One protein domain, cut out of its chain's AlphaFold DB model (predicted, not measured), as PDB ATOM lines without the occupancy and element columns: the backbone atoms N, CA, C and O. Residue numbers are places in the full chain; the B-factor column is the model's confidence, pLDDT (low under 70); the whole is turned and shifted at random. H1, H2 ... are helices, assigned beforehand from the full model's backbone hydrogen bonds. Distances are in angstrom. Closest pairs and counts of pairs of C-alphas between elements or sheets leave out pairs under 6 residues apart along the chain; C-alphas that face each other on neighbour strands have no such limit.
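What this domain is: This is residues 337 to 453 and 472 to 533 of the 533 residues of an uncharacterized protein of Biomphalaria glabrata (UniProt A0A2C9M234). Helix H4 runs through the core of a seven-helix bundle, with H1, H2, H3 and H7 round it and the H8-H9 hairpin covering the side between H3 and H7; residues 447 to 453 stick out as a tail. The 179 printed residues, all helix by class, have nine named helices, H1 to H9 in chain order. The whole is compact, with a radius of gyration of the C-alphas of 16.5 A and spans of 61 by 41 by 31 A.

Where its parts are: H4, residues 409 to 428, runs 27.6 A from C-alpha 409 at (437.547, 255.624, 400.355). H3 is residues 378 to 396, 27.0 A; H2 354 to 370, 24.4 A; H8 497 to 511, 22.4 A; H9 518 to 532, 21.4 A, ending at (423.452, 259.609, 375.361). H1 is residues 337 to 348, H7 480 to 490, H5 435 to 438, H6 474 to 477.

How they stand to each other: The hub H4 touches H7 at a steep tilt of 39 degrees, C-alphas 418 and 480 being closest at 5.0 A. Its residues 419 to 427 alone touch H2 (366 to 426, 5.2 A). H3 and H4 form a hairpin (392 to 416, 6.4 A). H1 touches H4 with residues 346 to 347 alone (347 to 412, 5.5 A). H9 touches H7 (527 to 485, 4.2 A). H6 touches H2; H5 touches no helix. Every O i to N i+4 pair is within hydrogen-bond range in H3 and H4; in H7 2 of 7 are, with 5 of 8 O i to N i+3 pairs.

The domain as a whole: The cut omits residues 454 to 471, a gap of 35.9 A between C-alphas. The H3 to H4 link is long. Confidence is under 70 in 40 residues, among them 429 to 443.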
ATOM      1  N   GLY A 337     452.778 269.755 387.474       91.81
ATOM      2  CA  GLY A 337     453.239 268.545 388.159       91.81
ATOM      3  C   GLY A 337     453.657 268.767 389.617       91.81
ATOM      4  O   GLY A 337     453.529 267.849 390.421       91.81
ATOM      5  N   LEU A 338     454.061 269.986 390.002       93.00
ATOM      6  CA  LEU A 338     454.374 270.314 391.400       93.00
ATOM      7  C   LEU A 338     453.166 270.124 392.338       93.00
ATOM      8  O   LEU A 338     453.333 269.831 393.523       93.00
ATOM      9  N   LEU A 339     451.943 270.266 391.814       93.56
ATOM     10  CA  LEU A 339     450.707 270.077 392.577       93.56
ATOM     11  C   LEU A 339     450.399 268.601 392.848       93.56
ATOM     12  O   LEU A 339     449.534 268.328 393.673       93.56
ATOM     13  N   ASN A 340     451.096 267.651 392.216       92.62
ATOM     14  CA  ASN A 340     450.837 266.228 392.430       92.62
ATOM     15  C   ASN A 340     451.073 265.829 393.892       92.62
ATOM     16  O   ASN A 340     450.234 265.148 394.454       92.62
ATOM     17  N   PHE A 341     452.104 266.366 394.558       88.81
ATOM     18  CA  PHE A 341     452.331 266.134 395.994       88.81
ATOM     19  C   PHE A 341     451.178 266.634 396.871       88.81
ATOM     20  O   PHE A 341     450.813 265.998 397.856       88.81
ATOM     21  N   MET A 342     450.596 267.776 396.494       90.00
ATOM     22  CA  MET A 342     449.402 268.304 397.144       90.00
ATOM     23  C   MET A 342     448.228 267.348 396.887       90.00
ATOM     24  O   MET A 342     447.560 266.931 397.817       90.00
ATOM     25  N   ILE A 343     447.996 266.915 395.653       91.19
ATOM     26  CA  ILE A 343     446.902 265.990 395.318       91.19
ATOM     27  C   ILE A 343     447.068 264.623 396.014       91.19
ATOM     28  O   ILE A 343     446.103 264.089 396.551       91.19
ATOM     29  N   ASP A 344     448.285 264.091 396.095       90.25
ATOM     30  CA  ASP A 344     448.587 262.846 396.806       90.25
ATOM     31  C   ASP A 344     448.270 262.964 398.297       90.25
ATOM     32  O   ASP A 344     447.653 262.069 398.882       90.25
ATOM     33  N   ALA A 345     448.628 264.083 398.927       88.38
ATOM     34  CA  ALA A 345     448.289 264.309 400.324       88.38
ATOM     35  C   ALA A 345     446.754 264.332 400.544       88.38
ATOM     36  O   ALA A 345     446.298 263.930 401.614       88.38
ATOM     37  N   PHE A 346     445.940 264.701 399.535       86.62
ATOM     38  CA  PHE A 346     444.478 264.837 399.669       86.62
ATOM     39  C   PHE A 346     443.860 263.458 399.830       86.62
ATOM     40  O   PHE A 346     442.837 263.290 400.491       86.62
ATOM     41  N   PHE A 347     444.502 262.469 399.217       89.12
ATOM     42  CA  PHE A 347     444.086 261.081 399.264       89.12
ATOM     43  C   PHE A 347     444.604 260.377 400.517       89.12
ATOM     44  O   PHE A 347     443.995 259.408 400.953       89.12
ATOM     45  N   ASN A 348     445.704 260.854 401.109       87.62
ATOM     46  CA  ASN A 348     446.455 260.110 402.123       87.62
ATOM     47  C   ASN A 348     446.412 260.704 403.546       87.62
ATOM     48  O   ASN A 348     446.861 260.030 404.478       87.62
ATOM     49  N   ALA A 349     445.868 261.910 403.749       84.62
ATOM     50  CA  ALA A 349     445.835 262.581 405.054       84.62
ATOM     51  C   ALA A 349     444.423 263.042 405.473       84.62
ATOM     52  O   ALA A 349     443.856 263.963 404.887       84.62
ATOM     53  N   ASP A 350     443.873 262.451 406.542       79.88
ATOM     54  CA  ASP A 350     442.553 262.817 407.102       79.88
ATOM     55  C   ASP A 350     442.567 264.092 407.973       79.88
ATOM     56  O   ASP A 350     441.525 264.667 408.270       79.88
ATOM     57  N   TYR A 351     443.746 264.594 408.354       75.25
ATOM     58  CA  TYR A 351     443.890 265.836 409.132       75.25
ATOM     59  C   TYR A 351     443.835 267.115 408.278       75.25
ATOM     60  O   TYR A 351     444.036 268.224 408.788       75.25
ATOM     61  N   TRP A 352     443.603 266.982 406.973       74.94
ATOM     62  CA  TRP A 352     443.726 268.096 406.054       74.94
ATOM     63  C   TRP A 352     442.450 268.935 405.960       74.94
ATOM     64  O   TRP A 352     441.361 268.432 405.687       74.94
ATOM     65  N   ASN A 353     442.589 270.256 406.124       75.69
ATOM     66  CA  ASN A 353     441.560 271.216 405.742       75.69
ATOM     67  C   ASN A 353     441.403 271.279 404.211       75.69
ATOM     68  O   ASN A 353     442.028 272.080 403.509       75.69
ATOM     69  N   GLN A 354     440.530 270.414 403.711       75.38
ATOM     70  CA  GLN A 354     440.253 270.249 402.289       75.38
ATOM     71  C   GLN A 354     439.594 271.461 401.660       75.38
ATOM     72  O   GLN A 354     439.841 271.728 400.490       75.38
ATOM     73  N   GLU A 355     438.782 272.206 402.410       75.00
ATOM     74  CA  GLU A 355     438.138 273.408 401.883       75.00
ATOM     75  C   GLU A 355     439.201 274.419 401.455       75.00
ATOM     76  O   GLU A 355     439.194 274.877 400.312       75.00
ATOM     77  N   VAL A 356     440.176 274.687 402.329       77.56
ATOM     78  CA  VAL A 356     441.291 275.598 402.039       77.56
ATOM     79  C   VAL A 356     442.132 275.081 400.871       77.56
ATOM     80  O   VAL A 356     442.427 275.841 399.948       77.56
ATOM     81  N   GLY A 357     442.487 273.794 400.866       80.38
ATOM     82  CA  GLY A 357     443.262 273.215 399.768       80.38
ATOM     83  C   GLY A 357     442.530 273.292 398.418       80.38
ATOM     84  O   GLY A 357     443.140 273.653 397.411       80.38
ATOM     85  N   MET A 358     441.219 273.036 398.397       80.06
ATOM     86  CA  MET A 358     440.388 273.133 397.192       80.06
ATOM     87  C   MET A 358     440.282 274.574 396.690       80.06
ATOM     88  O   MET A 358     440.393 274.801 395.485       80.06
ATOM     89  N   VAL A 359     440.140 275.555 397.593       78.56
ATOM     90  CA  VAL A 359     440.162 276.985 397.232       78.56
ATOM     91  C   VAL A 359     441.477 277.332 396.536       78.56
ATOM     92  O   VAL A 359     441.471 277.986 395.489       78.56
ATOM     93  N   LEU A 360     442.605 276.903 397.107       83.44
ATOM     94  CA  LEU A 360     443.932 277.198 396.573       83.44
ATOM     95  C   LEU A 360     444.147 276.541 395.204       83.44
ATOM     96  O   LEU A 360     444.561 277.235 394.275       83.44
ATOM     97  N   LEU A 361     443.786 275.260 395.044       87.19
ATOM     98  CA  LEU A 361     443.875 274.545 393.762       87.19
ATOM     99  C   LEU A 361     443.028 275.207 392.681       87.19
ATOM    100  O   LEU A 361     443.508 275.441 391.572       87.19
ATOM    101  N   LEU A 362     441.781 275.549 393.000       80.75
ATOM    102  CA  LEU A 362     440.874 276.147 392.033       80.75
ATOM    103  C   LEU A 362     441.388 277.513 391.555       80.75
ATOM    104  O   LEU A 362     441.481 277.756 390.348       80.75
ATOM    105  N   ASN A 363     441.786 278.384 392.488       79.88
ATOM    106  CA  ASN A 363     442.380 279.679 392.146       79.88
ATOM    107  C   ASN A 363     443.698 279.509 391.374       79.88
ATOM    108  O   ASN A 363     443.960 280.274 390.445       79.88
ATOM    109  N   CYS A 364     444.494 278.487 391.704       86.62
ATOM    110  CA  CYS A 364     445.721 278.154 390.988       86.62
ATOM    111  C   CYS A 364     445.437 277.764 389.536       86.62
ATOM    112  O   CYS A 364     446.011 278.365 388.627       86.62
ATOM    113  N   PHE A 365     444.525 276.819 389.286       85.88
ATOM    114  CA  PHE A 365     444.187 276.403 387.922       85.88
ATOM    115  C   PHE A 365     443.604 277.556 387.099       85.88
ATOM    116  O   PHE A 365     443.978 277.738 385.939       85.88
ATOM    117  N   GLY A 366     442.740 278.378 387.707       79.38
ATOM    118  CA  GLY A 366     442.167 279.559 387.060       79.38
ATOM    119  C   GLY A 366     443.201 280.643 386.723       79.38
ATOM    120  O   GLY A 366     443.103 281.285 385.675       79.38
ATOM    121  N   ALA A 367     444.205 280.856 387.577       80.38
ATOM    122  CA  ALA A 367     445.307 281.778 387.295       80.38
ATOM    123  C   ALA A 367     446.259 281.212 386.226       80.38
ATOM    124  O   ALA A 367     446.600 281.896 385.256       80.38
ATOM    125  N   TYR A 368     446.613 279.933 386.345       83.81
ATOM    126  CA  TYR A 368     447.503 279.234 385.422       83.81
ATOM    127  C   TYR A 368     446.924 279.126 384.002       83.81
ATOM    128  O   TYR A 368     447.660 279.252 383.018       83.81
ATOM    129  N   SER A 369     445.603 278.956 383.859       78.00
ATOM    130  CA  SER A 369     444.952 278.904 382.543       78.00
ATOM    131  C   SER A 369     445.085 280.221 381.767       78.00
ATOM    132  O   SER A 369     445.198 280.203 380.533       78.00
ATOM    133  N   LYS A 370     445.162 281.352 382.482       76.62
ATOM    134  CA  LYS A 370     445.370 282.700 381.928       76.62
ATOM    135  C   LYS A 370     446.841 283.027 381.670       76.62
ATOM    136  O   LYS A 370     447.126 283.848 380.795       76.62
ATOM    137  N   TYR A 371     447.765 282.406 382.401       75.94
ATOM    138  CA  TYR A 371     449.197 282.631 382.229       75.94
ATOM    139  C   TYR A 371     449.673 282.169 380.844       75.94
ATOM    140  O   TYR A 371     449.323 281.079 380.378       75.94
ATOM    141  N   LYS A 372     450.501 282.989 380.189       73.56
ATOM    142  CA  LYS A 372     451.101 282.711 378.875       73.56
ATOM    143  C   LYS A 372     452.621 282.627 379.022       73.56
ATOM    144  O   LYS A 372     453.291 283.653 379.006       73.56
ATOM    145  N   GLY A 373     453.152 281.415 379.145       73.44
ATOM    146  CA  GLY A 373     454.590 281.147 379.153       73.44
ATOM    147  C   GLY A 373     454.892 279.714 378.717       73.44
ATOM    148  O   GLY A 373     453.975 278.948 378.424       73.44
ATOM    149  N   GLU A 374     456.174 279.347 378.672       69.25
ATOM    150  CA  GLU A 374     456.626 278.013 378.233       69.25
ATOM    151  C   GLU A 374     455.965 276.892 379.046       69.25
ATOM    152  O   GLU A 374     455.407 275.944 378.488       69.25
ATOM    153  N   ASN A 375     455.906 277.084 380.366       70.00
ATOM    154  CA  ASN A 375     455.308 276.142 381.303       70.00
ATOM    155  C   ASN A 375     453.788 276.013 381.180       70.00
ATOM    156  O   ASN A 375     453.253 275.101 381.792       70.00
ATOM    157  N   SER A 376     453.080 276.880 380.440       73.56
ATOM    158  CA  SER A 376     451.608 276.879 380.341       73.56
ATOM    159  C   SER A 376     451.068 276.570 378.946       73.56
ATOM    160  O   SER A 376     449.902 276.862 378.658       73.56
ATOM    161  N   SER A 377     451.883 275.957 378.085       81.50
ATOM    162  CA  SER A 377     451.439 275.516 376.760       81.50
ATOM    163  C   SER A 377     450.210 274.593 376.840       81.50
ATOM    164  O   SER A 377     450.024 273.842 377.801       81.50
ATOM    165  N   LEU A 378     449.361 274.623 375.803       82.19
ATOM    166  CA  LEU A 378     448.183 273.748 375.717       82.19
ATOM    167  C   LEU A 378     448.577 272.265 375.831       82.19
ATOM    168  O   LEU A 378     447.914 271.510 376.533       82.19
ATOM    169  N   SER A 379     449.692 271.878 375.200       84.88
ATOM    170  CA  SER A 379     450.217 270.511 375.258       84.88
ATOM    171  C   SER A 379     450.599 270.099 376.681       84.88
ATOM    172  O   SER A 379     450.274 268.991 377.093       84.88
ATOM    173  N   ALA A 380     451.246 270.982 377.450       84.81
ATOM    174  CA  ALA A 380     451.622 270.690 378.835       84.81
ATOM    175  C   ALA A 380     450.387 270.522 379.738       84.81
ATOM    176  O   ALA A 380     450.316 269.577 380.521       84.81
ATOM    177  N   ARG A 381     449.373 271.387 379.574       86.19
ATOM    178  CA  ARG A 381     448.077 271.277 380.278       86.19
ATOM    179  C   ARG A 381     447.393 269.944 380.000       86.19
ATOM    180  O   ARG A 381     446.919 269.279 380.914       86.19
ATOM    181  N   GLN A 382     447.345 269.572 378.726       86.69
ATOM    182  CA  GLN A 382     446.745 268.332 378.258       86.69
ATOM    183  C   GLN A 382     447.472 267.098 378.783       86.69
ATOM    184  O   GLN A 382     446.826 266.155 379.239       86.69
ATOM    185  N   GLN A 383     448.804 267.106 378.738       90.38
ATOM    186  CA  GLN A 383     449.617 266.011 379.248       90.38
ATOM    187  C   GLN A 383     449.389 265.809 380.749       90.38
ATOM    188  O   GLN A 383     449.025 264.710 381.160       90.38
ATOM    189  N   TRP A 384     449.513 266.872 381.549       92.88
ATOM    190  CA  TRP A 384     449.296 266.784 382.992       92.88
ATOM    191  C   TRP A 384     447.870 266.335 383.338       92.88
ATOM    192  O   TRP A 384     447.674 265.512 384.227       92.88
ATOM    193  N   PHE A 385     446.857 266.799 382.597       91.19
ATOM    194  CA  PHE A 385     445.479 266.355 382.815       91.19
ATOM    195  C   PHE A 385     445.296 264.845 382.568       91.19
ATOM    196  O   PHE A 385     444.562 264.186 383.302       91.19
ATOM    197  N   LEU A 386     445.987 264.259 381.582       91.00
ATOM    198  CA  LEU A 386     445.968 262.801 381.378       91.00
ATOM    199  C   LEU A 386     446.653 262.044 382.502       91.00
ATOM    200  O   LEU A 386     446.158 260.994 382.909       91.00
ATOM    201  N   GLU A 387     447.782 262.562 382.979       93.75
ATOM    202  CA  GLU A 387     448.494 261.998 384.123       93.75
ATOM    203  C   GLU A 387     447.593 262.015 385.365       93.75
ATOM    204  O   GLU A 387     447.469 260.991 386.036       93.75
ATOM    205  N   LEU A 388     446.861 263.112 385.596       94.12
ATOM    206  CA  LEU A 388     445.877 263.229 386.675       94.12
ATOM    207  C   LEU A 388     444.745 262.193 386.552       94.12
ATOM    208  O   LEU A 388     444.426 261.512 387.529       94.12
ATOM    209  N   LEU A 389     444.143 262.040 385.366       92.94
ATOM    210  CA  LEU A 389     443.101 261.028 385.132       92.94
ATOM    211  C   LEU A 389     443.631 259.605 385.353       92.94
ATOM    212  O   LEU A 389     442.948 258.773 385.948       92.94
ATOM    213  N   GLY A 390     444.852 259.321 384.892       92.69
ATOM    214  CA  GLY A 390     445.506 258.027 385.086       92.69
ATOM    215  C   GLY A 390     445.784 257.733 386.560       92.69
ATOM    216  O   GLY A 390     445.412 256.671 387.056       92.69
ATOM    217  N   HIS A 391     446.376 258.689 387.272       92.88
ATOM    218  CA  HIS A 391     446.699 258.566 388.688       92.88
ATOM    219  C   HIS A 391     445.435 258.364 389.539       92.88
ATOM    220  O   HIS A 391     445.307 257.365 390.248       92.88
ATOM    221  N   THR A 392     444.433 259.231 389.381       93.38
ATOM    222  CA  THR A 392     443.163 259.107 390.116       93.38
ATOM    223  C   THR A 392     442.430 257.801 389.805       93.38
ATOM    224  O   THR A 392     441.910 257.161 390.717       93.38
ATOM    225  N   ARG A 393     442.463 257.325 388.550       92.44
ATOM    226  CA  ARG A 393     441.947 255.996 388.183       92.44
ATOM    227  C   ARG A 393     442.628 254.876 388.971       92.44
ATOM    228  O   ARG A 393     441.945 253.966 389.438       92.44
ATOM    229  N   THR A 394     443.956 254.912 389.110       92.94
ATOM    230  CA  THR A 394     444.686 253.867 389.852       92.94
ATOM    231  C   THR A 394     444.344 253.845 391.339       92.94
ATOM    232  O   THR A 394     444.277 252.761 391.919       92.94
ATOM    233  N   VAL A 395     444.054 255.008 391.931       90.81
ATOM    234  CA  VAL A 395     443.593 255.125 393.322       90.81
ATOM    235  C   VAL A 395     442.181 254.547 393.480       90.81
ATOM    236  O   VAL A 395     441.953 253.724 394.363       90.81
ATOM    237  N   VAL A 396     441.244 254.900 392.591       88.75
ATOM    238  CA  VAL A 396     439.841 254.430 392.651       88.75
ATOM    239  C   VAL A 396     439.744 252.906 392.542       88.75
ATOM    240  O   VAL A 396     439.060 252.268 393.343       88.75
ATOM    241  N   ILE A 397     440.473 252.310 391.593       88.56
ATOM    242  CA  ILE A 397     440.488 250.851 391.373       88.56
ATOM    243  C   ILE A 397     441.267 250.118 392.488       88.56
ATOM    244  O   ILE A 397     441.183 248.898 392.612       88.56
ATOM    245  N   GLY A 398     442.017 250.843 393.326       84.81
ATOM    246  CA  GLY A 398     442.840 250.269 394.395       84.81
ATOM    247  C   GLY A 398     444.153 249.650 393.909       84.81
ATOM    248  O   GLY A 398     444.788 248.903 394.650       84.81
ATOM    249  N   ALA A 399     444.576 249.951 392.677       87.88
ATOM    250  CA  ALA A 399     445.888 249.553 392.167       87.88
ATOM    251  C   ALA A 399     447.025 250.314 392.870       87.88
ATOM    252  O   ALA A 399     448.117 249.773 393.041       87.88
ATOM    253  N   MET A 400     446.756 251.552 393.299       88.38
ATOM    254  CA  MET A 400     447.624 252.325 394.182       88.38
ATOM    255  C   MET A 400     447.018 252.326 395.595       88.38
ATOM    256  O   MET A 400     445.930 252.878 395.775       88.38
ATOM    257  N   PRO A 401     447.660 251.678 396.586       86.19
ATOM    258  CA  PRO A 401     447.114 251.591 397.934       86.19
ATOM    259  C   PRO A 401     447.185 252.947 398.644       86.19
ATOM    260  O   PRO A 401     448.171 253.673 398.524       86.19
ATOM    261  N   LEU A 402     446.140 253.255 399.411       89.62
ATOM    262  CA  LEU A 402     446.071 254.441 400.259       89.62
ATOM    263  C   LEU A 402     446.869 254.238 401.556       89.62
ATOM    264  O   LEU A 402     446.980 253.119 402.066       89.62
ATOM    265  N   ALA A 403     447.410 255.326 402.101       87.69
ATOM    266  CA  ALA A 403     448.093 255.323 403.389       87.69
ATOM    267  C   ALA A 403     447.150 254.919 404.535       87.69
ATOM    268  O   ALA A 403     445.940 255.113 404.475       87.69
ATOM    269  N   ALA A 404     447.711 254.425 405.642       84.38
ATOM    270  CA  ALA A 404     446.925 254.087 406.835       84.38
ATOM    271  C   ALA A 404     446.212 255.303 407.462       84.38
ATOM    272  O   ALA A 404     445.232 255.143 408.183       84.38
ATOM    273  N   THR A 405     446.713 256.510 407.194       85.00
ATOM    274  CA  THR A 405     446.157 257.803 407.625       85.00
ATOM    275  C   THR A 405     445.135 258.381 406.645       85.00
ATOM    276  O   THR A 405     444.676 259.508 406.844       85.00
ATOM    277  N   ALA A 406     444.826 257.654 405.568       87.38
ATOM    278  CA  ALA A 406     443.916 258.115 404.539       87.38
ATOM    279  C   ALA A 406     442.477 258.229 405.067       87.38
ATOM    280  O   ALA A 406     442.053 257.420 405.900       87.38
ATOM    281  N   PRO A 407     441.698 259.190 404.542       86.69
ATOM    282  CA  PRO A 407     440.257 259.223 404.735       86.69
ATOM    283  C   PRO A 407     439.587 257.936 404.236       86.69
ATOM    284  O   PRO A 407     440.155 257.141 403.484       86.69
ATOM    285  N   THR A 408     438.318 257.761 404.599       88.56
ATOM    286  CA  THR A 408     437.483 256.700 404.034       88.56
ATOM    287  C   THR A 408     437.437 256.801 402.506       88.56
ATOM    288  O   THR A 408     437.447 257.891 401.930       88.56
ATOM    289  N   LYS A 409     437.413 255.656 401.818       87.12
ATOM    290  CA  LYS A 409     437.547 255.624 400.355       87.12
ATOM    291  C   LYS A 409     436.407 256.355 399.628       87.12
ATOM    292  O   LYS A 409     436.656 256.951 398.586       87.12
ATOM    293  N   ASP A 410     435.212 256.429 400.214       87.12
ATOM    294  CA  ASP A 410     434.101 257.260 399.721       87.12
ATOM    295  C   ASP A 410     434.465 258.757 399.657       87.12
ATOM    296  O   ASP A 410     434.257 259.418 398.637       87.12
ATOM    297  N   LYS A 411     435.086 259.285 400.718       87.25
ATOM    298  CA  LYS A 411     435.587 260.657 400.800       87.25
ATOM    299  C   LYS A 411     436.704 260.894 399.795       87.25
ATOM    300  O   LYS A 411     436.676 261.902 399.093       87.25
ATOM    301  N   VAL A 412     437.649 259.957 399.677       89.31
ATOM    302  CA  VAL A 412     438.743 260.047 398.695       89.31
ATOM    303  C   VAL A 412     438.189 260.132 397.273       89.31
ATOM    304  O   VAL A 412     438.605 261.002 396.508       89.31
ATOM    305  N   ILE A 413     437.201 259.300 396.932       89.38
ATOM    306  CA  ILE A 413     436.537 259.355 395.625       89.38
ATOM    307  C   ILE A 413     435.853 260.715 395.410       89.38
ATOM    308  O   ILE A 413     435.956 261.289 394.323       89.38
ATOM    309  N   ARG A 414     435.223 261.285 396.444       87.69
ATOM    310  CA  ARG A 414     434.649 262.635 396.365       87.69
ATOM    311  C   ARG A 414     435.714 263.710 396.111       87.69
ATOM    312  O   ARG A 414     435.490 264.592 395.281       87.69
ATOM    313  N   TYR A 415     436.877 263.641 396.764       88.25
ATOM    314  CA  TYR A 415     437.984 264.582 396.515       88.25
ATOM    315  C   TYR A 415     438.515 264.459 395.096       88.25
ATOM    316  O   TYR A 415     438.654 265.470 394.410       88.25
ATOM    317  N   ILE A 416     438.736 263.228 394.633       91.25
ATOM    318  CA  ILE A 416     439.130 262.933 393.254       91.25
ATOM    319  C   ILE A 416     438.150 263.579 392.273       91.25
ATOM    320  O   ILE A 416     438.566 264.310 391.371       91.25
ATOM    321  N   ALA A 417     436.851 263.356 392.472       89.44
ATOM    322  CA  ALA A 417     435.829 263.887 391.588       89.44
ATOM    323  C   ALA A 417     435.814 265.422 391.574       89.44
ATOM    324  O   ALA A 417     435.764 266.029 390.502       89.44
ATOM    325  N   ASN A 418     435.931 266.060 392.740       88.38
ATOM    326  CA  ASN A 418     435.967 267.516 392.849       88.38
ATOM    327  C   ASN A 418     437.237 268.128 392.227       88.38
ATOM    328  O   ASN A 418     437.127 269.118 391.501       88.38
ATOM    329  N   ILE A 419     438.421 267.542 392.445       90.56
ATOM    330  CA  ILE A 419     439.699 268.024 391.885       90.56
ATOM    331  C   ILE A 419     439.699 267.912 390.358       90.56
ATOM    332  O   ILE A 419     440.033 268.880 389.671       90.56
ATOM    333  N   VAL A 420     439.294 266.760 389.813       91.00
ATOM    334  CA  VAL A 420     439.246 266.555 388.357       91.00
ATOM    335  C   VAL A 420     438.217 267.484 387.722       91.00
ATOM    336  O   VAL A 420     438.526 268.132 386.724       91.00
ATOM    337  N   THR A 421     437.039 267.643 388.334       87.62
ATOM    338  CA  THR A 421     436.020 268.575 387.827       87.62
ATOM    339  C   THR A 421     436.513 270.026 387.857       87.62
ATOM    340  O   THR A 421     436.313 270.762 386.892       87.62
ATOM    341  N   ALA A 422     437.220 270.438 388.915       85.38
ATOM    342  CA  ALA A 422     437.835 271.762 389.013       85.38
ATOM    343  C   ALA A 422     438.893 271.999 387.922       85.38
ATOM    344  O   ALA A 422     438.895 273.053 387.278       85.38
ATOM    345  N   ALA A 423     439.768 271.018 387.685       88.25
ATOM    346  CA  ALA A 423     440.758 271.071 386.614       88.25
ATOM    347  C   ALA A 423     440.082 271.156 385.236       88.25
ATOM    348  O   ALA A 423     440.458 271.991 384.415       88.25
ATOM    349  N   MET A 424     439.032 270.363 384.994       85.25
ATOM    350  CA  MET A 424     438.261 270.422 383.749       85.25
ATOM    351  C   MET A 424     437.636 271.803 383.550       85.25
ATOM    352  O   MET A 424     437.856 272.423 382.509       85.25
ATOM    353  N   LEU A 425     436.918 272.321 384.550       80.81
ATOM    354  CA  LEU A 425     436.248 273.622 384.480       80.81
ATOM    355  C   LEU A 425     437.216 274.749 384.099       80.81
ATOM    356  O   LEU A 425     436.903 275.595 383.269       80.81
ATOM    357  N   THR A 426     438.398 274.764 384.709       78.19
ATOM    358  CA  THR A 426     439.342 275.886 384.605       78.19
ATOM    359  C   THR A 426     440.324 275.770 383.442       78.19
ATOM    360  O   THR A 426     440.756 276.800 382.917       78.19
ATOM    361  N   LEU A 427     440.685 274.549 383.030       76.94
ATOM    362  CA  LEU A 427     441.664 274.308 381.964       76.94
ATOM    363  C   LEU A 427     441.024 274.118 380.582       76.94
ATOM    364  O   LEU A 427     441.689 274.389 379.579       76.94
ATOM    365  N   THR A 428     439.768 273.657 380.512       72.69
ATOM    366  CA  THR A 428     439.096 273.339 379.235       72.69
ATOM    367  C   THR A 428     438.166 274.441 378.729       72.69
ATOM    368  O   THR A 428     437.926 274.527 377.525       72.69
ATOM    369  N   TYR A 429     437.662 275.305 379.613       65.12
ATOM    370  CA  TYR A 429     436.715 276.350 379.233       65.12
ATOM    371  C   TYR A 429     437.436 277.541 378.564       65.12
ATOM    372  O   TYR A 429     438.469 277.987 379.077       65.12
ATOM    373  N   PRO A 430     436.942 278.075 377.423       52.38
ATOM    374  CA  PRO A 430     437.575 279.204 376.749       52.38
ATOM    375  C   PRO A 430     437.647 280.427 377.669       52.38
ATOM    376  O   PRO A 430     436.759 280.676 378.481       52.38
ATOM    377  N   ALA A 431     438.720 281.204 377.529       47.66
ATOM    378  CA  ALA A 431     438.957 282.407 378.316       47.66
ATOM    379  C   ALA A 431     437.750 283.377 378.314       47.66
ATOM    380  O   ALA A 431     437.323 283.801 377.244       47.66
ATOM    381  N   CYS A 432     437.340 283.812 379.518       43.81
ATOM    382  CA  CYS A 432     436.313 284.831 379.835       43.81
ATOM    383  C   CYS A 432     434.861 284.383 379.575       43.81
ATOM    384  O   CYS A 432     434.555 283.861 378.518       43.81
ATOM    385  N   THR A 433     433.893 284.556 380.471       41.91
ATOM    386  CA  THR A 433     433.636 285.600 381.477       41.91
ATOM    387  C   THR A 433     432.975 284.963 382.709       41.91
ATOM    388  O   THR A 433     432.374 283.904 382.600       41.91
ATOM    389  N   ASP A 434     433.085 285.593 383.877       48.97
ATOM    390  CA  ASP A 434     432.408 285.206 385.129       48.97
ATOM    391  C   ASP A 434     433.042 284.093 385.973       48.97
ATOM    392  O   ASP A 434     432.360 283.491 386.788       48.97
ATOM    393  N   LEU A 435     434.365 283.882 385.931       52.31
ATOM    394  CA  LEU A 435     435.050 283.171 387.035       52.31
ATOM    395  C   LEU A 435     434.793 283.862 388.393       52.31
ATOM    396  O   LEU A 435     434.773 283.216 389.432       52.31
ATOM    397  N   ASP A 436     434.501 285.161 388.396       51.44
ATOM    398  CA  ASP A 436     434.136 285.897 389.606       51.44
ATOM    399  C   ASP A 436     432.793 285.403 390.206       51.44
ATOM    400  O   ASP A 436     432.625 285.436 391.424       51.44
ATOM    401  N   PHE A 437     431.874 284.857 389.389       48.81
ATOM    402  CA  PHE A 437     430.615 284.231 389.843       48.81
ATOM    403  C   PHE A 437     430.860 282.975 390.689       48.81
ATOM    404  O   PHE A 437     430.095 282.664 391.596       48.81
ATOM    405  N   TRP A 438     431.968 282.285 390.430       51.94
ATOM    406  CA  TRP A 438     432.386 281.078 391.139       51.94
ATOM    407  C   TRP A 438     433.297 281.387 392.336       51.94
ATOM    408  O   TRP A 438     433.879 280.481 392.926       51.94
ATOM    409  N   GLY A 439     433.445 282.674 392.680       50.09
ATOM    410  CA  GLY A 439     434.227 283.144 393.821       50.09
ATOM    411  C   GLY A 439     435.745 283.021 393.652       50.09
ATOM    412  O   GLY A 439     436.476 282.998 394.645       50.09
ATOM    413  N   PHE A 440     436.237 282.982 392.409       57.47
ATOM    414  CA  PHE A 440     437.669 283.069 392.131       57.47
ATOM    415  C   PHE A 440     438.179 284.469 392.490       57.47
ATOM    416  O   PHE A 440     437.741 285.474 391.928       57.47
ATOM    417  N   SER A 441     439.170 284.547 393.375       57.62
ATOM    418  CA  SER A 441     439.899 285.790 393.599       57.62
ATOM    419  C   SER A 441     441.050 285.852 392.604       57.62
ATOM    420  O   SER A 441     442.142 285.345 392.858       57.62
ATOM    421  N   GLN A 442     440.840 286.539 391.477       54.84
ATOM    422  CA  GLN A 442     441.915 286.804 390.505       54.84
ATOM    423  C   GLN A 442     443.121 287.530 391.127       54.84
ATOM    424  O   GLN A 442     444.182 287.585 390.516       54.84
ATOM    425  N   LYS A 443     442.961 288.087 392.333       60.06
ATOM    426  CA  LYS A 443     443.990 288.814 393.076       60.06
ATOM    427  C   LYS A 443     444.829 287.926 394.001       60.06
ATOM    428  O   LYS A 443     445.855 288.405 394.458       60.06
ATOM    429  N   LEU A 444     444.433 286.674 394.270       70.62
ATOM    430  CA  LEU A 444     445.120 285.822 395.256       70.62
ATOM    431  C   LEU A 444     446.559 285.471 394.846       70.62
ATOM    432  O   LEU A 444     447.450 285.446 395.686       70.62
ATOM    433  N   PHE A 445     446.778 285.226 393.553       74.06
ATOM    434  CA  PHE A 445     448.093 284.908 392.982       74.06
ATOM    435  C   PHE A 445     448.542 285.929 391.926       74.06
ATOM    436  O   PHE A 445     449.449 285.655 391.142       74.06
ATOM    437  N   ALA A 446     447.893 287.097 391.863       61.22
ATOM    438  CA  ALA A 446     448.313 288.147 390.945       61.22
ATOM    439  C   ALA A 446     449.680 288.708 391.375       61.22
ATOM    440  O   ALA A 446     449.914 288.882 392.576       61.22
ATOM    441  N   PRO A 447     450.574 289.035 390.420       52.19
ATOM    442  CA  PRO A 447     451.776 289.783 390.753       52.19
ATOM    443  C   PRO A 447     451.363 291.113 391.405       52.19
ATOM    444  O   PRO A 447     450.377 291.724 390.968       52.19
ATOM    445  N   PRO A 448     452.071 291.566 392.452       47.91
ATOM    446  CA  PRO A 448     451.775 292.846 393.070       47.91
ATOM    447  C   PRO A 448     451.900 293.932 391.997       47.91
ATOM    448  O   PRO A 448     452.850 293.953 391.215       47.91
ATOM    449  N   VAL A 449     450.899 294.808 391.899       37.06
ATOM    450  CA  VAL A 449     450.949 295.929 390.959       37.06
ATOM    451  C   VAL A 449     451.984 296.919 391.485       37.06
ATOM    452  O   VAL A 449     451.659 297.808 392.270       37.06
ATOM    453  N   ASP A 450     453.225 296.779 391.028       34.38
ATOM    454  CA  ASP A 450     454.280 297.766 391.225       34.38
ATOM    455  C   ASP A 450     453.954 299.020 390.399       34.38
ATOM    456  O   ASP A 450     454.520 299.278 389.338       34.38
ATOM    457  N   LYS A 451     453.038 299.862 390.890       27.30
ATOM    458  CA  LYS A 451     453.030 301.281 390.510       27.30
ATOM    459  C   LYS A 451     454.174 301.989 391.238       27.30
ATOM    460  O   LYS A 451     453.946 302.885 392.042       27.30
ATOM    461  N   ILE A 452     455.412 301.610 390.932       30.47
ATOM    462  CA  ILE A 452     456.593 302.404 391.273       30.47
ATOM    463  C   ILE A 452     456.822 303.354 390.098       30.47
ATOM    464  O   ILE A 452     457.676 303.145 389.240       30.47
ATOM    465  N   THR A 453     456.008 304.408 390.039       25.94
ATOM    466  CA  THR A 453     456.421 305.619 389.323       25.94
ATOM    467  C   THR A 453     457.243 306.410 390.326       25.94
ATOM    468  O   THR A 453     456.732 306.763 391.383       25.94
ATOM    469  N   ASN A 472     433.080 283.606 401.989       39.69
ATOM    470  CA  ASN A 472     432.379 282.415 402.498       39.69
ATOM    471  C   ASN A 472     432.152 281.393 401.364       39.69
ATOM    472  O   ASN A 472     431.090 281.345 400.748       39.69
ATOM    473  N   LEU A 473     433.181 280.608 401.067       48.47
ATOM    474  CA  LEU A 473     433.333 279.825 399.846       48.47
ATOM    475  C   LEU A 473     433.248 278.310 400.072       48.47
ATOM    476  O   LEU A 473     433.166 277.557 399.104       48.47
ATOM    477  N   GLY A 474     433.233 277.851 401.329       45.47
ATOM    478  CA  GLY A 474     433.255 276.422 401.678       45.47
ATOM    479  C   GLY A 474     432.100 275.599 401.083       45.47
ATOM    480  O   GLY A 474     432.243 274.402 400.839       45.47
ATOM    481  N   ILE A 475     430.969 276.236 400.751       47.28
ATOM    482  CA  ILE A 475     429.764 275.547 400.258       47.28
ATOM    483  C   ILE A 475     429.837 275.232 398.749       47.28
ATOM    484  O   ILE A 475     429.332 274.196 398.319       47.28
ATOM    485  N   LEU A 476     430.491 276.072 397.935       53.12
ATOM    486  CA  LEU A 476     430.566 275.854 396.478       53.12
ATOM    487  C   LEU A 476     431.595 274.768 396.106       53.12
ATOM    488  O   LEU A 476     431.488 274.124 395.068       53.12
ATOM    489  N   TYR A 477     432.608 274.562 396.951       55.50
ATOM    490  CA  TYR A 477     433.776 273.750 396.602       55.50
ATOM    491  C   TYR A 477     433.674 272.278 396.994       55.50
ATOM    492  O   TYR A 477     434.281 271.427 396.343       55.50
ATOM    493  N   SER A 478     432.859 271.954 398.000       57.19
ATOM    494  CA  SER A 478     432.506 270.566 398.328       57.19
ATOM    495  C   SER A 478     431.603 269.917 397.268       57.19
ATOM    496  O   SER A 478     431.503 268.690 397.221       57.19
ATOM    497  N   THR A 479     431.012 270.726 396.384       70.12
ATOM    498  CA  THR A 479     429.995 270.343 395.398       70.12
ATOM    499  C   THR A 479     430.454 270.517 393.944       70.12
ATOM    500  O   THR A 479     429.629 270.431 393.036       70.12
ATOM    501  N   MET A 480     431.759 270.699 393.680       75.94
ATOM    502  CA  MET A 480     432.286 270.926 392.319       75.94
ATOM    503  C   MET A 480     431.834 269.859 391.313       75.94
ATOM    504  O   MET A 480     431.564 270.179 390.157       75.94
ATOM    505  N   ILE A 481     431.693 268.608 391.754       81.81
ATOM    506  CA  ILE A 481     431.193 267.500 390.933       81.81
ATOM    507  C   ILE A 481     429.812 267.760 390.305       81.81
ATOM    508  O   ILE A 481     429.529 267.250 389.222       81.81
ATOM    509  N   GLN A 482     428.960 268.590 390.917       81.44
ATOM    510  CA  GLN A 482     427.633 268.920 390.383       81.44
ATOM    511  C   GLN A 482     427.711 269.632 389.022       81.44
ATOM    512  O   GLN A 482     426.760 269.593 388.243       81.44
ATOM    513  N   PHE A 483     428.854 270.245 388.702       78.25
ATOM    514  CA  PHE A 483     429.084 270.942 387.437       78.25
ATOM    515  C   PHE A 483     429.653 270.046 386.337       78.25
ATOM    516  O   PHE A 483     429.656 270.445 385.169       78.25
ATOM    517  N   LEU A 484     430.085 268.829 386.681       82.25
ATOM    518  CA  LEU A 484     430.648 267.867 385.738       82.25
ATOM    519  C   LEU A 484     429.757 267.639 384.499       82.25
ATOM    520  O   LEU A 484     430.291 267.750 383.392       82.25
ATOM    521  N   PRO A 485     428.425 267.428 384.611       79.62
ATOM    522  CA  PRO A 485     427.585 267.191 383.437       79.62
ATOM    523  C   PRO A 485     427.608 268.351 382.431       79.62
ATOM    524  O   PRO A 485     427.646 268.131 381.220       79.62
ATOM    525  N   SER A 486     427.639 269.590 382.927       76.38
ATOM    526  CA  SER A 486     427.674 270.804 382.103       76.38
ATOM    527  C   SER A 486     429.035 271.014 381.431       76.38
ATOM    528  O   SER A 486     429.101 271.496 380.300       76.38
ATOM    529  N   ILE A 487     430.128 270.642 382.107       77.25
ATOM    530  CA  ILE A 487     431.499 270.841 381.611       77.25
ATOM    531  C   ILE A 487     431.825 269.876 380.470       77.25
ATOM    532  O   ILE A 487     432.466 270.280 379.498       77.25
ATOM    533  N   ILE A 488     431.361 268.622 380.533       75.06
ATOM    534  CA  ILE A 488     431.662 267.640 379.478       75.06
ATOM    535  C   ILE A 488     431.090 268.081 378.122       75.06
ATOM    536  O   ILE A 488     431.757 267.918 377.100       75.06
ATOM    537  N   GLY A 489     429.918 268.723 378.099       67.50
ATOM    538  CA  GLY A 489     429.375 269.317 376.871       67.50
ATOM    539  C   GLY A 489     430.283 270.402 376.271       67.50
ATOM    540  O   GLY A 489     430.412 270.498 375.052       67.50
ATOM    541  N   ALA A 490     430.975 271.177 377.113       65.50
ATOM    542  CA  ALA A 490     431.911 272.219 376.688       65.50
ATOM    543  C   ALA A 490     433.289 271.674 376.248       65.50
ATOM    544  O   ALA A 490     434.007 272.343 375.502       65.50
ATOM    545  N   MET A 491     433.664 270.455 376.655       69.12
ATOM    546  CA  MET A 491     434.940 269.829 376.273       69.12
ATOM    547  C   MET A 491     435.012 269.385 374.807       69.12
ATOM    548  O   MET A 491     436.107 269.162 374.299       69.12
ATOM    549  N   VAL A 492     433.885 269.318 374.094       64.69
ATOM    550  CA  VAL A 492     433.823 268.931 372.666       64.69
ATOM    551  C   VAL A 492     434.370 270.035 371.734       64.69
ATOM    552  O   VAL A 492     434.261 269.983 370.512       64.69
ATOM    553  N   THR A 493     435.006 271.072 372.284       65.56
ATOM    554  CA  THR A 493     435.743 272.054 371.486       65.56
ATOM    555  C   THR A 493     436.946 271.404 370.787       65.56
ATOM    556  O   THR A 493     437.595 270.511 371.332       65.56
ATOM    557  N   LYS A 494     437.313 271.904 369.594       61.88
ATOM    558  CA  LYS A 494     438.440 271.396 368.772       61.88
ATOM    559  C   LYS A 494     439.774 271.244 369.521       61.88
ATOM    560  O   LYS A 494     440.662 270.546 369.049       61.88
ATOM    561  N   GLN A 495     439.952 271.935 370.650       71.88
ATOM    562  CA  GLN A 495     441.174 271.862 371.449       71.88
ATOM    563  C   GLN A 495     441.237 270.608 372.332       71.88
ATOM    564  O   GLN A 495     442.337 270.147 372.602       71.88
ATOM    565  N   TRP A 496     440.103 270.035 372.751       76.12
ATOM    566  CA  TRP A 496     440.035 268.936 373.732       76.12
ATOM    567  C   TRP A 496     439.323 267.675 373.214       76.12
ATOM    568  O   TRP A 496     439.138 266.713 373.958       76.12
ATOM    569  N   GLU A 497     439.000 267.638 371.921       71.62
ATOM    570  CA  GLU A 497     438.230 266.579 371.254       71.62
ATOM    571  C   GLU A 497     438.781 265.159 371.511       71.62
ATOM    572  O   GLU A 497     438.024 264.234 371.792       71.62
ATOM    573  N   GLY A 498     440.109 264.987 371.535       75.88
ATOM    574  CA  GLY A 498     440.760 263.692 371.793       75.88
ATOM    575  C   GLY A 498     440.752 263.207 373.253       75.88
ATOM    576  O   GLY A 498     441.228 262.105 373.531       75.88
ATOM    577  N   PHE A 499     440.256 264.013 374.197       81.25
ATOM    578  CA  PHE A 499     440.258 263.708 375.638       81.25
ATOM    579  C   PHE A 499     438.881 263.302 376.148       81.25
ATOM    580  O   PHE A 499     438.780 262.678 377.201       81.25
ATOM    581  N   PHE A 500     437.836 263.611 375.388       80.75
ATOM    582  CA  PHE A 500     436.454 263.328 375.742       80.75
ATOM    583  C   PHE A 500     436.220 261.852 376.085       80.75
ATOM    584  O   PHE A 500     435.731 261.541 377.166       80.75
ATOM    585  N   THR A 501     436.655 260.930 375.220       83.50
ATOM    586  CA  THR A 501     436.504 259.482 375.450       83.50
ATOM    587  C   THR A 501     437.208 259.028 376.724       83.50
ATOM    588  O   THR A 501     436.647 258.263 377.497       83.50
ATOM    589  N   LYS A 502     438.398 259.570 377.004       88.25
ATOM    590  CA  LYS A 502     439.169 259.247 378.211       88.25
ATOM    591  C   LYS A 502     438.495 259.744 379.489       88.25
ATOM    592  O   LYS A 502     438.562 259.067 380.509       88.25
ATOM    593  N   VAL A 503     437.854 260.913 379.437       86.50
ATOM    594  CA  VAL A 503     437.060 261.440 380.556       86.50
ATOM    595  C   VAL A 503     435.830 260.567 380.788       86.50
ATOM    596  O   VAL A 503     435.546 260.226 381.930       86.50
ATOM    597  N   ILE A 504     435.128 260.156 379.729       86.25
ATOM    598  CA  ILE A 504     433.966 259.266 379.855       86.25
ATOM    599  C   ILE A 504     434.362 257.906 380.433       86.25
ATOM    600  O   ILE A 504     433.718 257.446 381.373       86.25
ATOM    601  N   ASP A 505     435.447 257.302 379.947       87.81
ATOM    602  CA  ASP A 505     435.978 256.053 380.505       87.81
ATOM    603  C   ASP A 505     436.299 256.203 382.000       87.81
ATOM    604  O   ASP A 505     436.003 255.322 382.804       87.81
ATOM    605  N   TRP A 506     436.877 257.341 382.391       91.88
ATOM    606  CA  TRP A 506     437.167 257.648 383.789       91.88
ATOM    607  C   TRP A 506     435.891 257.819 384.640       91.88
ATOM    608  O   TRP A 506     435.819 257.270 385.740       91.88
ATOM    609  N   VAL A 507     434.857 258.497 384.124       88.25
ATOM    610  CA  VAL A 507     433.548 258.642 384.795       88.25
ATOM    611  C   VAL A 507     432.870 257.284 384.995       88.25
ATOM    612  O   VAL A 507     432.309 257.032 386.061       88.25
ATOM    613  N   LEU A 508     432.937 256.394 383.999       87.00
ATOM    614  CA  LEU A 508     432.360 255.049 384.091       87.00
ATOM    615  C   LEU A 508     433.001 254.232 385.217       87.00
ATOM    616  O   LEU A 508     432.282 253.639 386.016       87.00
ATOM    617  N   ILE A 509     434.327 254.283 385.342       88.19
ATOM    618  CA  ILE A 509     435.066 253.584 386.407       88.19
ATOM    619  C   ILE A 509     434.629 254.065 387.797       88.19
ATOM    620  O   ILE A 509     434.439 253.259 388.710       88.19
ATOM    621  N   LEU A 510     434.441 255.374 387.967       85.69
ATOM    622  CA  LEU A 510     433.926 255.929 389.218       85.69
ATOM    623  C   LEU A 510     432.504 255.437 389.514       85.69
ATOM    624  O   LEU A 510     432.220 255.062 390.645       85.69
ATOM    625  N   CYS A 511     431.629 255.393 388.505       83.56
ATOM    626  CA  CYS A 511     430.264 254.873 388.641       83.56
ATOM    627  C   CYS A 511     430.205 253.391 389.029       83.56
ATOM    628  O   CYS A 511     429.318 253.002 389.786       83.56
ATOM    629  N   GLU A 512     431.113 252.570 388.499       83.56
ATOM    630  CA  GLU A 512     431.174 251.123 388.753       83.56
ATOM    631  C   GLU A 512     431.659 250.780 390.170       83.56
ATOM    632  O   GLU A 512     431.568 249.631 390.595       83.56
ATOM    633  N   THR A 513     432.161 251.763 390.920       81.69
ATOM    634  CA  THR A 513     432.693 251.538 392.263       81.69
ATOM    635  C   THR A 513     431.570 251.568 393.310       81.69
ATOM    636  O   THR A 513     430.867 252.570 393.485       81.69
ATOM    637  N   ASP A 514     431.422 250.486 394.078       74.31
ATOM    638  CA  ASP A 514     430.369 250.357 395.103       74.31
ATOM    639  C   ASP A 514     430.522 251.348 396.271       74.31
ATOM    640  O   ASP A 514     429.547 251.680 396.948       74.31
ATOM    641  N   GLU A 515     431.727 251.883 396.457       78.62
ATOM    642  CA  GLU A 515     432.119 252.746 397.574       78.62
ATOM    643  C   GLU A 515     431.861 254.245 397.333       78.62
ATOM    644  O   GLU A 515     432.215 255.071 398.169       78.62
ATOM    645  N   THR A 516     431.240 254.635 396.214       79.00
ATOM    646  CA  THR A 516     430.849 256.036 395.983       79.00
ATOM    647  C   THR A 516     429.613 256.420 396.788       79.00
ATOM    648  O   THR A 516     428.605 255.706 396.758       79.00
ATOM    649  N   ASP A 517     429.632 257.597 397.411       80.50
ATOM    650  CA  ASP A 517     428.439 258.152 398.042       80.50
ATOM    651  C   ASP A 517     427.316 258.443 397.026       80.50
ATOM    652  O   ASP A 517     427.548 258.616 395.826       80.50
ATOM    653  N   LEU A 518     426.077 258.491 397.521       78.50
ATOM    654  CA  LEU A 518     424.880 258.605 396.685       78.50
ATOM    655  C   LEU A 518     424.832 259.910 395.871       78.50
ATOM    656  O   LEU A 518     424.357 259.897 394.738       78.50
ATOM    657  N   GLU A 519     425.310 261.025 396.424       79.25
ATOM    658  CA  GLU A 519     425.274 262.329 395.754       79.25
ATOM    659  C   GLU A 519     426.267 262.366 394.588       79.25
ATOM    660  O   GLU A 519     425.898 262.703 393.457       79.25
ATOM    661  N   THR A 520     427.496 261.913 394.843       78.88
ATOM    662  CA  THR A 520     428.544 261.737 393.834       78.88
ATOM    663  C   THR A 520     428.063 260.796 392.727       78.88
ATOM    664  O   THR A 520     428.127 261.139 391.544       78.88
ATOM    665  N   ARG A 521     427.495 259.638 393.092       81.38
ATOM    666  CA  ARG A 521     426.974 258.642 392.139       81.38
ATOM    667  C   ARG A 521     425.851 259.206 391.263       81.38
ATOM    668  O   ARG A 521     425.850 258.980 390.053       81.38
ATOM    669  N   ASN A 522     424.929 259.979 391.839       82.25
ATOM    670  CA  ASN A 522     423.858 260.635 391.083       82.25
ATOM    671  C   ASN A 522     424.416 261.630 390.052       82.25
ATOM    672  O   ASN A 522     423.977 261.616 388.901       82.25
ATOM    673  N   CYS A 523     425.410 262.445 390.423       80.81
ATOM    674  CA  CYS A 523     426.044 263.393 389.499       80.81
ATOM    675  C   CYS A 523     426.744 262.678 388.333       80.81
ATOM    676  O   CYS A 523     426.600 263.080 387.173       80.81
ATOM    677  N   LEU A 524     427.454 261.582 388.615       81.75
ATOM    678  CA  LEU A 524     428.116 260.771 387.590       81.75
ATOM    679  C   LEU A 524     427.097 260.104 386.645       81.75
ATOM    680  O   LEU A 524     427.267 260.142 385.426       81.75
ATOM    681  N   HIS A 525     425.980 259.579 387.164       82.25
ATOM    682  CA  HIS A 525     424.912 259.027 386.322       82.25
ATOM    683  C   HIS A 525     424.257 260.080 385.425       82.25
ATOM    684  O   HIS A 525     424.062 259.821 384.236       82.25
ATOM    685  N   VAL A 526     423.945 261.267 385.956       80.44
ATOM    686  CA  VAL A 526     423.406 262.384 385.158       80.44
ATOM    687  C   VAL A 526     424.378 262.760 384.040       80.44
ATOM    688  O   VAL A 526     423.957 262.942 382.900       80.44
ATOM    689  N   THR A 527     425.676 262.790 384.347       78.75
ATOM    690  CA  THR A 527     426.740 263.034 383.368       78.75
ATOM    691  C   THR A 527     426.690 262.021 382.219       78.75
ATOM    692  O   THR A 527     426.691 262.419 381.060       78.75
ATOM    693  N   ILE A 528     426.565 260.722 382.511       79.88
ATOM    694  CA  ILE A 528     426.469 259.663 381.486       79.88
ATOM    695  C   ILE A 528     425.165 259.759 380.676       79.88
ATOM    696  O   ILE A 528     425.155 259.475 379.479       79.88
ATOM    697  N   ILE A 529     424.050 260.135 381.309       76.25
ATOM    698  CA  ILE A 529     422.741 260.231 380.641       76.25
ATOM    699  C   ILE A 529     422.712 261.399 379.654       76.25
ATOM    700  O   ILE A 529     422.290 261.204 378.516       76.25
ATOM    701  N   ILE A 530     423.197 262.578 380.058       70.31
ATOM    702  CA  ILE A 530     423.245 263.780 379.205       70.31
ATOM    703  C   ILE A 530     424.092 263.549 377.945       70.31
ATOM    704  O   ILE A 530     423.880 264.206 376.940       70.31
ATOM    705  N   GLN A 531     425.016 262.588 377.975       64.81
ATOM    706  CA  GLN A 531     425.878 262.222 376.848       64.81
ATOM    707  C   GLN A 531     425.217 261.284 375.828       64.81
ATOM    708  O   GLN A 531     425.667 261.198 374.689       64.81
ATOM    709  N   LYS A 532     424.194 260.526 376.243       58.44
ATOM    710  CA  LYS A 532     423.452 259.609 375.361       58.44
ATOM    711  C   LYS A 532     422.301 260.297 374.617       58.44
ATOM    712  O   LYS A 532     421.702 259.663 373.748       58.44
ATOM    713  N   ILE A 533     421.978 261.533 374.999       47.06
ATOM    714  CA  ILE A 533     420.995 262.428 374.372       47.06
ATOM    715  C   ILE A 533     421.753 263.354 373.429       47.06
ATOM    716  O   ILE A 533     421.259 263.549 372.296       47.06
TER     717      ILE A 533